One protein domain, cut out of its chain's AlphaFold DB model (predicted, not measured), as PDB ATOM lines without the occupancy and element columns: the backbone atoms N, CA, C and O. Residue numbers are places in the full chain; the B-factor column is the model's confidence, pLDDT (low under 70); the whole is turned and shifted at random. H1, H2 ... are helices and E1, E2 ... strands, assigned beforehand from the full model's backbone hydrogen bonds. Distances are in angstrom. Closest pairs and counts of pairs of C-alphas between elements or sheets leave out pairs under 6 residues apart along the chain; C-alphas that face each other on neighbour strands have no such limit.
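This is residues 6 to 113 of the 162 residues of an uncharacterized protein of Paenibacillus hemerocallicola (UniProt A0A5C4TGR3). A strongly twisted antiparallel sheet of seven strands curls like part of an open barrel, and H1 joins its two edge strands, E1 and E2, which stay apart. The long hairpin of E4 and E5 runs along the longest axis, with its turn near Ala 59 at one end and H2 at the other. The sheet's order is E1, E7, E6, E5, E4, E3, E2; along the chain the elements are E1, H1, E2, E3, E4, E5, H2, E6 and E7. The printed part has 108 residues, its class is mixed, helices and strands, and it is compact, with a radius of gyration of the C-alphas of 14.1 A and spans of 44 by 32 by 30 A.

E4, residues 47 to 56, is 29.1 A long from first to last C-alpha, and E5, residues 63 to 72, is 28.6 A. E3, residues 34 to 41, is 21.4 A and bends by 57 degrees at residue 38; E2, residues 20 to 28, is 18.4 A and bends by 77 degrees at residue 24. E6, residues 97 to 101, is 12.1 A; E7, residues 105 to 109, is 12.7 A and ends with C-alpha 109 at (-34.216, -38.659, 59.160). E1, residues 10 to 12, is 6.6 A and begins with C-alpha 10 at (-36.251, -46.679, 52.634). H1, residues 13 to 19, is 10.0 A, and H2, residues 74 to 81, is 10.8 A.

E2, E3, E4 and E5 form a meander, each strand the antiparallel neighbour of the one before. In the hairpin of E4 and E5, N 51 and O 68 are 2.9 A apart; between E3 and E4, N 50 and O 37 are 2.8 A apart; between E2 and E3, N 38 and O 24 are 2.8 A apart. On the other side of E5, N 98 of E6 and O 69 are 2.9 A apart. In the hairpin of E6 and E7, N 99 and O 107 are 2.9 A apart, and N 11 of E1 and O 106 of E7 are 2.9 A apart. The helices give three layers, H2 on one face of the sheet and H1 on the other. H2 is over E4, at a height over the sheet of 8.4 A; their closest C-alphas are those of Val 77 and His 47, 7.4 A apart. H1 is over none of the strands, at a height of 4.4 A, only just above the sheet's level; its C-alpha 13 is 5.0 A from that of Thr 105 in E7. In H1 and H2 every O i to N i+4 pair is within hydrogen-bond range.

The C-alphas farthest apart, those of Ala 59 and Asp 75, are 43.7 A apart. The printed part has no cut. The link from H2 to E6, residues 82 to 96, is long. The mean pLDDT of the printed part is 90.5; residue 113 is under 70.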
ATOM      1  N   THR A   6     -41.372 -40.421  49.141       88.69
ATOM      2  CA  THR A   6     -41.966 -39.976  50.418       88.69
ATOM      3  C   THR A   6     -42.865 -41.033  51.056       88.69
ATOM      4  O   THR A   6     -43.058 -41.037  52.268       88.69
ATOM      5  N   THR A   7     -43.376 -41.973  50.256       88.31
ATOM      6  CA  THR A   7     -44.206 -43.088  50.735       88.31
ATOM      7  C   THR A   7     -43.393 -44.331  51.103       88.31
ATOM      8  O   THR A   7     -43.903 -45.238  51.760       88.31
ATOM      9  N   MET A   8     -42.114 -44.372  50.719       88.81
ATOM     10  CA  MET A   8     -41.217 -45.490  50.991       88.81
ATOM     11  C   MET A   8     -40.535 -45.315  52.345       88.81
ATOM     12  O   MET A   8     -40.013 -44.250  52.662       88.81
ATOM     13  N   ARG A   9     -40.435 -46.398  53.122       86.38
ATOM     14  CA  ARG A   9     -39.666 -46.389  54.380       86.38
ATOM     15  C   ARG A   9     -38.163 -46.195  54.148       86.38
ATOM     16  O   ARG A   9     -37.480 -45.620  54.988       86.38
ATOM     17  N   GLN A  10     -37.651 -46.741  53.049       90.00
ATOM     18  CA  GLN A  10     -36.251 -46.679  52.634       90.00
ATOM     19  C   GLN A  10     -36.221 -46.609  51.111       90.00
ATOM     20  O   GLN A  10     -37.037 -47.265  50.462       90.00
ATOM     21  N   VAL A  11     -35.278 -45.861  50.548       92.06
ATOM     22  CA  VAL A  11     -35.151 -45.703  49.094       92.06
ATOM     23  C   VAL A  11     -33.848 -46.356  48.632       92.06
ATOM     24  O   VAL A  11     -32.782 -45.963  49.105       92.06
ATOM     25  N   PRO A  12     -33.877 -47.354  47.735       93.19
ATOM     26  CA  PRO A  12     -32.651 -47.948  47.200       93.19
ATOM     27  C   PRO A  12     -31.796 -46.915  46.454       93.19
ATOM     28  O   PRO A  12     -32.328 -46.128  45.669       93.19
ATOM     29  N   GLN A  13     -30.476 -46.939  46.652       92.12
ATOM     30  CA  GLN A  13     -29.560 -46.004  45.990       92.12
ATOM     31  C   GLN A  13     -29.616 -46.120  44.464       92.12
ATOM     32  O   GLN A  13     -29.663 -45.092  43.796       92.12
ATOM     33  N   ASP A  14     -29.665 -47.337  43.920       92.00
ATOM     34  CA  ASP A  14     -29.727 -47.562  42.468       92.00
ATOM     35  C   ASP A  14     -30.972 -46.901  41.858       92.00
ATOM     36  O   ASP A  14     -30.895 -46.210  40.846       92.00
ATOM     37  N   MET A  15     -32.116 -47.016  42.542       92.31
ATOM     38  CA  MET A  15     -33.359 -46.363  42.128       92.31
ATOM     39  C   MET A  15     -33.225 -44.838  42.138       92.31
ATOM     40  O   MET A  15     -33.747 -44.165  41.249       92.31
ATOM     41  N   LEU A  16     -32.564 -44.295  43.160       92.38
ATOM     42  CA  LEU A  16     -32.335 -42.862  43.270       92.38
ATOM     43  C   LEU A  16     -31.422 -42.390  42.135       92.38
ATOM     44  O   LEU A  16     -31.788 -41.464  41.423       92.38
ATOM     45  N   GLN A  17     -30.310 -43.078  41.878       90.75
ATOM     46  CA  GLN A  17     -29.382 -42.746  40.791       90.75
ATOM     47  C   GLN A  17     -30.028 -42.801  39.398       90.75
ATOM     48  O   GLN A  17     -29.725 -41.958  38.558       90.75
ATOM     49  N   GLU A  18     -30.928 -43.753  39.144       94.25
ATOM     50  CA  GLU A  18     -31.621 -43.864  37.854       94.25
ATOM     51  C   GLU A  18     -32.645 -42.745  37.618       94.25
ATOM     52  O   GLU A  18     -32.873 -42.334  36.478       94.25
ATOM     53  N   ARG A  19     -33.302 -42.277  38.684       95.19
ATOM     54  CA  ARG A  19     -34.455 -41.369  38.586       95.19
ATOM     55  C   ARG A  19     -34.118 -39.918  38.893       95.19
ATOM     56  O   ARG A  19     -34.841 -39.043  38.407       95.19
ATOM     57  N   LEU A  20     -33.088 -39.658  39.695       95.50
ATOM     58  CA  LEU A  20     -32.722 -38.320  40.142       95.50
ATOM     59  C   LEU A  20     -32.129 -37.513  38.988       95.50
ATOM     60  O   LEU A  20     -31.164 -37.918  38.345       95.50
ATOM     61  N   GLN A  21     -32.699 -36.340  38.741       96.75
ATOM     62  CA  GLN A  21     -32.251 -35.435  37.696       96.75
ATOM     63  C   GLN A  21     -31.985 -34.047  38.275       96.75
ATOM     64  O   GLN A  21     -32.871 -33.446  38.880       96.75
ATOM     65  N   MET A  22     -30.795 -33.506  38.017       96.25
ATOM     66  CA  MET A  22     -30.465 -32.119  38.339       96.25
ATOM     67  C   MET A  22     -31.375 -31.153  37.575       96.25
ATOM     68  O   MET A  22     -31.532 -31.247  36.354       96.25
ATOM     69  N   VAL A  23     -31.973 -30.215  38.306       95.38
ATOM     70  CA  VAL A  23     -32.765 -29.108  37.758       95.38
ATOM     71  C   VAL A  23     -31.940 -27.829  37.767       95.38
ATOM     72  O   VAL A  23     -31.906 -27.115  36.764       95.38
ATOM     73  N   LYS A  24     -31.277 -27.534  38.891       94.50
ATOM     74  CA  LYS A  24     -30.547 -26.282  39.080       94.50
ATOM     75  C   LYS A  24     -29.474 -26.413  40.157       94.50
ATOM     76  O   LYS A  24     -29.803 -26.674  41.305       94.50
ATOM     77  N   GLU A  25     -28.226 -26.115  39.816       95.69
ATOM     78  CA  GLU A  25     -27.181 -25.862  40.814       95.69
ATOM     79  C   GLU A  25     -27.443 -24.517  41.515       95.69
ATOM     80  O   GLU A  25     -27.720 -23.509  40.847       95.69
ATOM     81  N   LEU A  26     -27.395 -24.517  42.849       93.69
ATOM     82  CA  LEU A  26     -27.609 -23.337  43.692       93.69
ATOM     83  C   LEU A  26     -26.285 -22.764  44.190       93.69
ATOM     84  O   LEU A  26     -26.056 -21.561  44.092       93.69
ATOM     85  N   ALA A  27     -25.423 -23.623  44.729       92.06
ATOM     86  CA  ALA A  27     -24.104 -23.252  45.211       92.06
ATOM     87  C   ALA A  27     -23.167 -24.460  45.165       92.06
ATOM     88  O   ALA A  27     -23.584 -25.585  45.427       92.06
ATOM     89  N   LYS A  28     -21.895 -24.202  44.883       90.69
ATOM     90  CA  LYS A  28     -20.812 -25.178  44.945       90.69
ATOM     91  C   LYS A  28     -19.588 -24.474  45.518       90.69
ATOM     92  O   LYS A  28     -19.313 -23.337  45.126       90.69
ATOM     93  N   ASP A  29     -18.905 -25.100  46.469       86.75
ATOM     94  CA  ASP A  29     -17.657 -24.547  47.000       86.75
ATOM     95  C   ASP A  29     -16.511 -24.677  45.971       86.75
ATOM     96  O   ASP A  29     -16.583 -25.459  45.019       86.75
ATOM     97  N   GLU A  30     -15.447 -23.888  46.145       81.62
ATOM     98  CA  GLU A  30     -14.302 -23.875  45.223       81.62
ATOM     99  C   GLU A  30     -13.505 -25.191  45.228       81.62
ATOM    100  O   GLU A  30     -12.844 -25.507  44.239       81.62
ATOM    101  N   ASN A  31     -13.561 -25.950  46.325       81.12
ATOM    102  CA  ASN A  31     -12.861 -27.225  46.486       81.12
ATOM    103  C   ASN A  31     -13.713 -28.430  46.062       81.12
ATOM    104  O   ASN A  31     -13.262 -29.568  46.176       81.12
ATOM    105  N   GLU A  32     -14.933 -28.184  45.586       82.25
ATOM    106  CA  GLU A  32     -15.955 -29.177  45.279       82.25
ATOM    107  C   GLU A  32     -16.310 -30.113  46.451       82.25
ATOM    108  O   GLU A  32     -16.828 -31.210  46.239       82.25
ATOM    109  N   THR A  33     -16.066 -29.687  47.694       86.94
ATOM    110  CA  THR A  33     -16.361 -30.472  48.901       86.94
ATOM    111  C   THR A  33     -17.783 -30.282  49.391       86.94
ATOM    112  O   THR A  33     -18.252 -31.112  50.159       86.94
ATOM    113  N   GLU A  34     -18.462 -29.211  48.971       92.69
ATOM    114  CA  GLU A  34     -19.875 -28.970  49.268       92.69
ATOM    115  C   GLU A  34     -20.655 -28.552  48.017       92.69
ATOM    116  O   GLU A  34     -20.191 -27.746  47.205       92.69
ATOM    117  N   LEU A  35     -21.869 -29.089  47.889       94.00
ATOM    118  CA  LEU A  35     -22.785 -28.843  46.780       94.00
ATOM    119  C   LEU A  35     -24.217 -28.678  47.291       94.00
ATOM    120  O   LEU A  35     -24.714 -29.505  48.053       94.00
ATOM    121  N   TYR A  36     -24.893 -27.648  46.788       95.44
ATOM    122  CA  TYR A  36     -26.327 -27.432  46.924       95.44
ATOM    123  C   TYR A  36     -26.971 -27.340  45.546       95.44
ATOM    124  O   TYR A  36     -26.585 -26.516  44.712       95.44
ATOM    125  N   GLU A  37     -28.014 -28.128  45.326       96.75
ATOM    126  CA  GLU A  37     -28.752 -28.130  44.069       96.75
ATOM    127  C   GLU A  37     -30.222 -28.519  44.256       96.75
ATOM    128  O   GLU A  37     -30.599 -29.220  45.191       96.75
ATOM    129  N   ILE A  38     -31.070 -28.064  43.338       97.06
ATOM    130  CA  ILE A  38     -32.433 -28.559  43.183       97.06
ATOM    131  C   ILE A  38     -32.386 -29.719  42.203       97.06
ATOM    132  O   ILE A  38     -31.941 -29.579  41.057       97.06
ATOM    133  N   VAL A  39     -32.911 -30.850  42.642       97.19
ATOM    134  CA  VAL A  39     -33.063 -32.065  41.850       97.19
ATOM    135  C   VAL A  39     -34.533 -32.450  41.787       97.19
ATOM    136  O   VAL A  39     -35.357 -31.983  42.574       97.19
ATOM    137  N   LYS A  40     -34.882 -33.306  40.834       96.75
ATOM    138  CA  LYS A  40     -36.225 -33.862  40.710       96.75
ATOM    139  C   LYS A  40     -36.181 -35.358  40.481       96.75
ATOM    140  O   LYS A  40     -35.265 -35.872  39.840       96.75
ATOM    141  N   ASP A  41     -37.220 -36.037  40.929       96.56
ATOM    142  CA  ASP A  41     -37.510 -37.394  40.502       96.56
ATOM    143  C   ASP A  41     -38.162 -37.353  39.115       96.56
ATOM    144  O   ASP A  41     -39.280 -36.866  38.936       96.56
ATOM    145  N   SER A  42     -37.462 -37.867  38.109       95.88
ATOM    146  CA  SER A  42     -37.949 -37.911  36.726       95.88
ATOM    147  C   SER A  42     -39.227 -38.738  36.537       95.88
ATOM    148  O   SER A  42     -39.935 -38.542  35.549       95.88
ATOM    149  N   SER A  43     -39.545 -39.643  37.468       94.31
ATOM    150  CA  SER A  43     -40.722 -40.510  37.399       94.31
ATOM    151  C   SER A  43     -41.983 -39.897  38.006       94.31
ATOM    152  O   SER A  43     -43.076 -40.175  37.510       94.31
ATOM    153  N   THR A  44     -41.861 -39.110  39.077       94.31
ATOM    154  CA  THR A  44     -43.010 -38.525  39.799       94.31
ATOM    155  C   THR A  44     -43.125 -37.014  39.608       94.31
ATOM    156  O   THR A  44     -44.219 -36.469  39.733       94.31
ATOM    157  N   GLY A  45     -42.027 -36.338  39.259       93.94
ATOM    158  CA  GLY A  45     -41.940 -34.880  39.178       93.94
ATOM    159  C   GLY A  45     -41.737 -34.190  40.530       93.94
ATOM    160  O   GLY A  45     -41.754 -32.962  40.586       93.94
ATOM    161  N   GLU A  46     -41.550 -34.949  41.610       95.88
ATOM    162  CA  GLU A  46     -41.258 -34.406  42.939       95.88
ATOM    163  C   GLU A  46     -39.877 -33.753  42.960       95.88
ATOM    164  O   GLU A  46     -38.942 -34.243  42.324       95.88
ATOM    165  N   HIS A  47     -39.759 -32.639  43.678       96.75
ATOM    166  CA  HIS A  47     -38.523 -31.873  43.773       96.75
ATOM    167  C   HIS A  47     -37.889 -32.060  45.142       96.75
ATOM    168  O   HIS A  47     -38.577 -32.218  46.151       96.75
ATOM    169  N   PHE A  48     -36.564 -32.009  45.163       97.00
ATOM    170  CA  PHE A  48     -35.782 -32.116  46.377       97.00
ATOM    171  C   PHE A  48     -34.663 -31.081  46.348       97.00
ATOM    172  O   PHE A  48     -34.072 -30.813  45.299       97.00
ATOM    173  N   LEU A  49     -34.362 -30.516  47.508       97.00
ATOM    174  CA  LEU A  49     -33.106 -29.832  47.751       97.00
ATOM    175  C   LEU A  49     -32.077 -30.900  48.107       97.00
ATOM    176  O   LEU A  49     -32.224 -31.596  49.110       97.00
ATOM    177  N   HIS A  50     -31.060 -31.036  47.271       97.19
ATOM    178  CA  HIS A  50     -29.952 -31.945  47.486       97.19
ATOM    179  C   HIS A  50     -28.765 -31.165  48.047       97.19
ATOM    180  O   HIS A  50     -28.289 -30.206  47.436       97.19
ATOM    181  N   TYR A  51     -28.318 -31.587  49.224       95.88
ATOM    182  CA  TYR A  51     -27.070 -31.156  49.832       95.88
ATOM    183  C   TYR A  51     -26.114 -32.344  49.860       95.88
ATOM    184  O   TYR A  51     -26.452 -33.404  50.398       95.88
ATOM    185  N   ALA A  52     -24.934 -32.166  49.276       93.88
ATOM    186  CA  ALA A  52     -23.868 -33.153  49.312       93.88
ATOM    187  C   ALA A  52     -22.600 -32.542  49.899       93.88
ATOM    188  O   ALA A  52     -22.252 -31.407  49.569       93.88
ATOM    189  N   TYR A  53     -21.902 -33.307  50.737       92.38
ATOM    190  CA  TYR A  53     -20.585 -32.921  51.229       92.38
ATOM    191  C   TYR A  53     -19.620 -34.105  51.299       92.38
ATOM    192  O   TYR A  53     -20.034 -35.250  51.497       92.38
ATOM    193  N   ILE A  54     -18.327 -33.822  51.147       89.81
ATOM    194  CA  ILE A  54     -17.247 -34.810  51.245       89.81
ATOM    195  C   ILE A  54     -16.518 -34.621  52.575       89.81
ATOM    196  O   ILE A  54     -16.009 -33.542  52.879       89.81
ATOM    197  N   HIS A  55     -16.444 -35.687  53.367       87.06
ATOM    198  CA  HIS A  55     -15.650 -35.738  54.586       87.06
ATOM    199  C   HIS A  55     -14.325 -36.452  54.336       87.06
ATOM    200  O   HIS A  55     -14.314 -37.621  53.955       87.06
ATOM    201  N   LEU A  56     -13.208 -35.775  54.606       85.12
ATOM    202  CA  LEU A  56     -11.884 -36.386  54.573       85.12
ATOM    203  C   LEU A  56     -11.487 -36.867  55.969       85.12
ATOM    204  O   LEU A  56     -11.279 -36.071  56.889       85.12
ATOM    205  N   THR A  57     -11.303 -38.175  56.109       81.00
ATOM    206  CA  THR A  57     -10.800 -38.768  57.345       81.00
ATOM    207  C   THR A  57      -9.292 -38.542  57.449       81.00
ATOM    208  O   THR A  57      -8.506 -39.073  56.672       81.00
ATOM    209  N   VAL A  58      -8.850 -37.768  58.447       83.44
ATOM    210  CA  VAL A  58      -7.424 -37.406  58.625       83.44
ATOM    211  C   VAL A  58      -6.534 -38.620  58.937       83.44
ATOM    212  O   VAL A  58      -5.333 -38.593  58.678       83.44
ATOM    213  N   ALA A  59      -7.101 -39.683  59.513       83.75
ATOM    214  CA  ALA A  59      -6.342 -40.845  59.974       83.75
ATOM    215  C   ALA A  59      -5.839 -41.746  58.834       83.75
ATOM    216  O   ALA A  59      -4.732 -42.275  58.923       83.75
ATOM    217  N   ASP A  60      -6.639 -41.934  57.787       86.12
ATOM    218  CA  ASP A  60      -6.361 -42.854  56.681       86.12
ATOM    219  C   ASP A  60      -6.469 -42.194  55.295       86.12
ATOM    220  O   ASP A  60      -6.083 -42.804  54.300       86.12
ATOM    221  N   GLY A  61      -6.924 -40.939  55.228       81.75
ATOM    222  CA  GLY A  61      -7.133 -40.204  53.984       81.75
ATOM    223  C   GLY A  61      -8.369 -40.655  53.206       81.75
ATOM    224  O   GLY A  61      -8.482 -40.319  52.030       81.75
ATOM    225  N   THR A  62      -9.272 -41.424  53.823       87.00
ATOM    226  CA  THR A  62     -10.495 -41.890  53.166       87.00
ATOM    227  C   THR A  62     -11.487 -40.738  53.023       87.00
ATOM    228  O   THR A  62     -11.801 -40.052  54.000       87.00
ATOM    229  N   GLU A  63     -11.994 -40.546  51.806       87.19
ATOM    230  CA  GLU A  63     -13.087 -39.623  51.504       87.19
ATOM    231  C   GLU A  63     -14.430 -40.349  51.607       87.19
ATOM    232  O   GLU A  63     -14.630 -41.410  51.011       87.19
ATOM    233  N   GLU A  64     -15.359 -39.764  52.355       88.38
ATOM    234  CA  GLU A  64     -16.728 -40.248  52.483       88.38
ATOM    235  C   GLU A  64     -17.702 -39.174  51.999       88.38
ATOM    236  O   GLU A  64     -17.676 -38.037  52.471       88.38
ATOM    237  N   ALA A  65     -18.555 -39.532  51.040       87.94
ATOM    238  CA  ALA A  65     -19.579 -38.642  50.513       87.94
ATOM    239  C   ALA A  65     -20.891 -38.821  51.282       87.94
ATOM    240  O   ALA A  65     -21.416 -39.931  51.416       87.94
ATOM    241  N   PHE A  66     -21.448 -37.711  51.741       91.44
ATOM    242  CA  PHE A  66     -22.733 -37.650  52.412       91.44
ATOM    243  C   PHE A  66     -23.727 -36.926  51.524       91.44
ATOM    244  O   PHE A  66     -23.428 -35.864  50.985       91.44
ATOM    245  N   HIS A  67     -24.915 -37.501  51.395       94.44
ATOM    246  CA  HIS A  67     -25.982 -36.999  50.544       94.44
ATOM    247  C   HIS A  67     -27.251 -36.851  51.360       94.44
ATOM    248  O   HIS A  67     -27.670 -37.791  52.039       94.44
ATOM    249  N   GLN A  68     -27.879 -35.686  51.260       95.38
ATOM    250  CA  GLN A  68     -29.114 -35.357  51.951       95.38
ATOM    251  C   GLN A  68     -30.116 -34.794  50.942       95.38
ATOM    252  O   GLN A  68     -29.766 -33.914  50.161       95.38
ATOM    253  N   LEU A  69     -31.351 -35.297  50.934       96.56
ATOM    254  CA  LEU A  69     -32.424 -34.846  50.047       96.56
ATOM    255  C   LEU A  69     -33.646 -34.429  50.861       96.56
ATOM    256  O   LEU A  69     -34.373 -35.271  51.394       96.56
ATOM    257  N   LEU A  70     -33.881 -33.124  50.923       96.38
ATOM    258  CA  LEU A  70     -35.052 -32.530  51.554       96.38
ATOM    259  C   LEU A  70     -36.169 -32.374  50.513       96.38
ATOM    260  O   LEU A  70     -35.958 -31.671  49.524       96.38
ATOM    261  N   PRO A  71     -37.354 -32.978  50.706       96.31
ATOM    262  CA  PRO A  71     -38.497 -32.748  49.828       96.31
ATOM    263  C   PRO A  71     -38.876 -31.264  49.769       96.31
ATOM    264  O   PRO A  71     -38.898 -30.581  50.798       96.31
ATOM    265  N   LEU A  72     -39.192 -30.781  48.569       94.75
ATOM    266  CA  LEU A  72     -39.649 -29.417  48.319       94.75
ATOM    267  C   LEU A  72     -41.061 -29.420  47.739       94.75
ATOM    268  O   LEU A  72     -41.362 -30.158  46.797       94.75
ATOM    269  N   GLU A  73     -41.909 -28.536  48.256       93.25
ATOM    270  CA  GLU A  73     -43.170 -28.198  47.602       93.25
ATOM    271  C   GLU A  73     -42.928 -27.255  46.416       93.25
ATOM    272  O   GLU A  73     -41.873 -26.635  46.295       93.25
ATOM    273  N   SER A  74     -43.903 -27.123  45.509       89.81
ATOM    274  CA  SER A  74     -43.742 -26.263  44.323       89.81
ATOM    275  C   SER A  74     -43.422 -24.808  44.678       89.81
ATOM    276  O   SER A  74     -42.588 -24.195  44.014       89.81
ATOM    277  N   ASP A  75     -44.034 -24.281  45.740       92.06
ATOM    278  CA  ASP A  75     -43.776 -22.921  46.214       92.06
ATOM    279  C   ASP A  75     -42.366 -22.795  46.819       92.06
ATOM    280  O   ASP A  75     -41.671 -21.822  46.524       92.06
ATOM    281  N   ASP A  76     -41.892 -23.812  47.555       91.69
ATOM    282  CA  ASP A  76     -40.522 -23.855  48.093       91.69
ATOM    283  C   ASP A  76     -39.483 -23.794  46.959       91.69
ATOM    284  O   ASP A  76     -38.493 -23.065  47.040       91.69
ATOM    285  N   VAL A  77     -39.709 -24.547  45.872       92.00
ATOM    286  CA  VAL A  77     -38.811 -24.566  44.706       92.00
ATOM    287  C   VAL A  77     -38.688 -23.167  44.101       92.00
ATOM    288  O   VAL A  77     -37.581 -22.723  43.795       92.00
ATOM    289  N   LEU A  78     -39.809 -22.459  43.934       93.31
ATOM    290  CA  LEU A  78     -39.811 -21.098  43.398       93.31
ATOM    291  C   LEU A  78     -39.106 -20.126  44.347       93.31
ATOM    292  O   LEU A  78     -38.239 -19.374  43.900       93.31
ATOM    293  N   ALA A  79     -39.419 -20.178  45.643       91.50
ATOM    294  CA  ALA A  79     -38.821 -19.306  46.648       91.50
ATOM    295  C   ALA A  79     -37.290 -19.457  46.705       91.50
ATOM    296  O   ALA A  79     -36.563 -18.462  46.732       91.50
ATOM    297  N   VAL A  80     -36.785 -20.694  46.641       91.19
ATOM    298  CA  VAL A  80     -35.342 -20.973  46.581       91.19
ATOM    299  C   VAL A  80     -34.737 -20.479  45.263       91.19
ATOM    300  O   VAL A  80     -33.693 -19.828  45.276       91.19
ATOM    301  N   MET A  81     -35.392 -20.717  44.119       89.38
ATOM    302  CA  MET A  81     -34.888 -20.274  42.811       89.38
ATOM    303  C   MET A  81     -34.781 -18.748  42.680       89.38
ATOM    304  O   MET A  81     -33.886 -18.264  41.985       89.38
ATOM    305  N   PHE A  82     -35.670 -17.995  43.331       90.50
ATOM    306  CA  PHE A  82     -35.647 -16.528  43.329       90.50
ATOM    307  C   PHE A  82     -34.834 -15.919  44.482       90.50
ATOM    308  O   PHE A  82     -34.698 -14.698  44.545       90.50
ATOM    309  N   GLY A  83     -34.250 -16.745  45.358       87.00
ATOM    310  CA  GLY A  83     -33.458 -16.284  46.502       87.00
ATOM    311  C   GLY A  83     -34.292 -15.642  47.615       87.00
ATOM    312  O   GLY A  83     -33.758 -14.884  48.422       87.00
ATOM    313  N   GLU A  84     -35.595 -15.923  47.658       87.88
ATOM    314  CA  GLU A  84     -36.516 -15.435  48.693       87.88
ATOM    315  C   GLU A  84     -36.442 -16.283  49.970       87.88
ATOM    316  O   GLU A  84     -36.757 -15.802  51.059       87.88
ATOM    317  N   GLN A  85     -35.983 -17.533  49.847       88.12
ATOM    318  CA  GLN A  85     -35.829 -18.478  50.948       88.12
ATOM    319  C   GLN A  85     -34.401 -19.031  51.009       88.12
ATOM    320  O   GLN A  85     -33.866 -19.531  50.020       88.12
ATOM    321  N   SER A  86     -33.800 -18.981  52.202       89.44
ATOM    322  CA  SER A  86     -32.535 -19.665  52.477       89.44
ATOM    323  C   SER A  86     -32.726 -21.180  52.539       89.44
ATOM    324  O   SER A  86     -33.739 -21.683  53.022       89.44
ATOM    325  N   TYR A  87     -31.710 -21.898  52.073       90.94
ATOM    326  CA  TYR A  87     -31.706 -23.357  51.920       90.94
ATOM    327  C   TYR A  87     -30.520 -24.033  52.631       90.94
ATOM    328  O   TYR A  87     -30.307 -25.238  52.491       90.94
ATOM    329  N   ALA A  88     -29.737 -23.259  53.387       88.62
ATOM    330  CA  ALA A  88     -28.532 -23.736  54.051       88.62
ATOM    331  C   ALA A  88     -28.842 -24.821  55.095       88.62
ATOM    332  O   ALA A  88     -29.807 -24.716  55.865       88.62
ATOM    333  N   TYR A  89     -28.015 -25.865  55.086       86.19
ATOM    334  CA  TYR A  89     -27.980 -26.878  56.128       86.19
ATOM    335  C   TYR A  89     -27.034 -26.422  57.253       86.19
ATOM    336  O   TYR A  89     -25.936 -25.957  56.944       86.19
ATOM    337  N   PRO A  90     -27.385 -26.637  58.537       88.25
ATOM    338  CA  PRO A  90     -28.596 -27.301  59.037       88.25
ATOM    339  C   PRO A  90     -29.794 -26.368  59.284       88.25
ATOM    340  O   PRO A  90     -30.872 -26.848  59.627       88.25
ATOM    341  N   GLU A  91     -29.646 -25.051  59.141       84.50
ATOM    342  CA  GLU A  91     -30.589 -24.062  59.680       84.50
ATOM    343  C   GLU A  91     -32.011 -24.177  59.113       84.50
ATOM    344  O   GLU A  91     -32.987 -23.987  59.841       84.50
ATOM    345  N   HIS A  92     -32.140 -24.496  57.824       84.94
ATOM    346  CA  HIS A  92     -33.431 -24.566  57.127       84.94
ATOM    347  C   HIS A  92     -33.942 -25.997  56.920       84.94
ATOM    348  O   HIS A  92     -34.961 -26.216  56.262       84.94
ATOM    349  N   TRP A  93     -33.263 -26.978  57.514       91.06
ATOM    350  CA  TRP A  93     -33.567 -28.398  57.376       91.06
ATOM    351  C   TRP A  93     -34.337 -28.885  58.601       91.06
ATOM    352  O   TRP A  93     -33.825 -29.624  59.435       91.06
ATOM    353  N   THR A  94     -35.579 -28.420  58.728       88.19
ATOM    354  CA  THR A  94     -36.451 -28.692  59.887       88.19
ATOM    355  C   THR A  94     -37.525 -29.748  59.623       88.19
ATOM    356  O   THR A  94     -38.224 -30.150  60.549       88.19
ATOM    357  N   ARG A  95     -37.662 -30.202  58.372       90.94
ATOM    358  CA  ARG A  95     -38.599 -31.259  57.958       90.94
ATOM    359  C   ARG A  95     -37.852 -32.579  57.744       90.94
ATOM    360  O   ARG A  95     -36.645 -32.534  57.505       90.94
ATOM    361  N   PRO A  96     -38.546 -33.729  57.763       93.38
ATOM    362  CA  PRO A  96     -37.938 -35.007  57.419       93.38
ATOM    363  C   PRO A  96     -37.262 -34.983  56.045       93.38
ATOM    364  O   PRO A  96     -37.842 -34.517  55.063       93.38
ATOM    365  N   PHE A  97     -36.046 -35.516  55.974       94.81
ATOM    366  CA  PHE A  97     -35.256 -35.598  54.746       94.81
ATOM    367  C   PHE A  97     -34.594 -36.969  54.602       94.81
ATOM    368  O   PHE A  97     -34.386 -37.684  55.582       94.81
ATOM    369  N   LEU A  98     -34.271 -37.360  53.371       94.88
ATOM    370  CA  LEU A  98     -33.526 -38.587  53.095       94.88
ATOM    371  C   LEU A  98     -32.036 -38.336  53.285       94.88
ATOM    372  O   LEU A  98     -31.522 -37.333  52.808       94.88
ATOM    373  N   ARG A  99     -31.323 -39.278  53.897       93.75
ATOM    374  CA  ARG A  99     -29.855 -39.294  53.930       93.75
ATOM    375  C   ARG A  99     -29.319 -40.640  53.474       93.75
ATOM    376  O   ARG A  99     -29.980 -41.658  53.698       93.75
ATOM    377  N   ASN A 100     -28.141 -40.662  52.858       91.31
ATOM    378  CA  ASN A 100     -27.488 -41.926  52.538       91.31
ATOM    379  C   ASN A 100     -27.198 -42.704  53.832       91.31
ATOM    380  O   ASN A 100     -26.667 -42.181  54.808       91.31
ATOM    381  N   GLY A 101     -27.636 -43.955  53.853       81.88
ATOM    382  CA  GLY A 101     -27.490 -44.885  54.960       81.88
ATOM    383  C   GLY A 101     -26.585 -46.062  54.594       81.88
ATOM    384  O   GLY A 101     -26.114 -46.184  53.459       81.88
ATOM    385  N   PRO A 102     -26.342 -46.968  55.552       70.31
ATOM    386  CA  PRO A 102     -25.546 -48.158  55.299       70.31
ATOM    387  C   PRO A 102     -26.210 -49.057  54.242       70.31
ATOM    388  O   PRO A 102     -27.434 -49.104  54.110       70.31
ATOM    389  N   ASN A 103     -25.389 -49.830  53.526       79.31
ATOM    390  CA  ASN A 103     -25.816 -50.844  52.549       79.31
ATOM    391  C   ASN A 103     -26.502 -50.307  51.274       79.31
ATOM    392  O   ASN A 103     -27.334 -51.004  50.699       79.31
ATOM    393  N   GLY A 104     -26.167 -49.095  50.816       85.88
ATOM    394  CA  GLY A 104     -26.666 -48.576  49.532       85.88
ATOM    395  C   GLY A 104     -28.158 -48.233  49.553       85.88
ATOM    396  O   GLY A 104     -28.875 -48.437  48.573       85.88
ATOM    397  N   THR A 105     -28.651 -47.742  50.689       91.12
ATOM    398  CA  THR A 105     -30.037 -47.287  50.846       91.12
ATOM    399  C   THR A 105     -30.065 -45.890  51.438       91.12
ATOM    400  O   THR A 105     -29.174 -45.514  52.193       91.12
ATOM    401  N   TYR A 106     -31.092 -45.121  51.106       92.94
ATOM    402  CA  TYR A 106     -31.402 -43.849  51.737       92.94
ATOM    403  C   TYR A 106     -32.484 -44.054  52.789       92.94
ATOM    404  O   TYR A 106     -33.467 -44.769  52.568       92.94
ATOM    405  N   VAL A 107     -32.296 -43.410  53.935       92.56
ATOM    406  CA  VAL A 107     -33.183 -43.503  55.093       92.56
ATOM    407  C   VAL A 107     -33.721 -42.128  55.449       92.56
ATOM    408  O   VAL A 107     -33.001 -41.135  55.363       92.56
ATOM    409  N   TRP A 108     -34.985 -42.077  55.860       92.19
ATOM    410  CA  TRP A 108     -35.591 -40.853  56.365       92.19
ATOM    411  C   TRP A 108     -35.023 -40.505  57.738       92.19
ATOM    412  O   TRP A 108     -34.921 -41.362  58.619       92.19
ATOM    413  N   PHE A 109     -34.649 -39.243  57.905       90.69
ATOM    414  CA  PHE A 109     -34.216 -38.659  59.160       90.69
ATOM    415  C   PHE A 109     -35.121 -37.480  59.501       90.69
ATOM    416  O   PHE A 109     -35.310 -36.591  58.670       90.69
ATOM    417  N   ASP A 110     -35.667 -37.482  60.716       89.81
ATOM    418  CA  ASP A 110     -36.476 -36.387  61.235       89.81
ATOM    419  C   ASP A 110     -35.646 -35.537  62.221       89.81
ATOM    420  O   ASP A 110     -35.321 -35.995  63.323       89.81
ATOM    421  N   PRO A 111     -35.271 -34.300  61.851       83.38
ATOM    422  CA  PRO A 111     -34.504 -33.414  62.725       83.38
ATOM    423  C   PRO A 111     -35.322 -32.908  63.925       83.38
ATOM    424  O   PRO A 111     -34.737 -32.516  64.939       83.38
ATOM    425  N   SER A 112     -36.659 -32.935  63.857       77.12
ATOM    426  CA  SER A 112     -37.525 -32.467  64.945       77.12
ATOM    427  C   SER A 112     -37.455 -33.374  66.180       77.12
ATOM    428  O   SER A 112     -37.483 -32.872  67.305       77.12
ATOM    429  N   GLU A 113     -37.225 -34.678  65.993       62.75
ATOM    430  CA  GLU A 113     -37.010 -35.628  67.093       62.75
ATOM    431  C   GLU A 113     -35.732 -35.306  67.883       62.75
ATOM    432  O   GLU A 113     -35.692 -35.423  69.108       62.75
TER     433      GLU A 113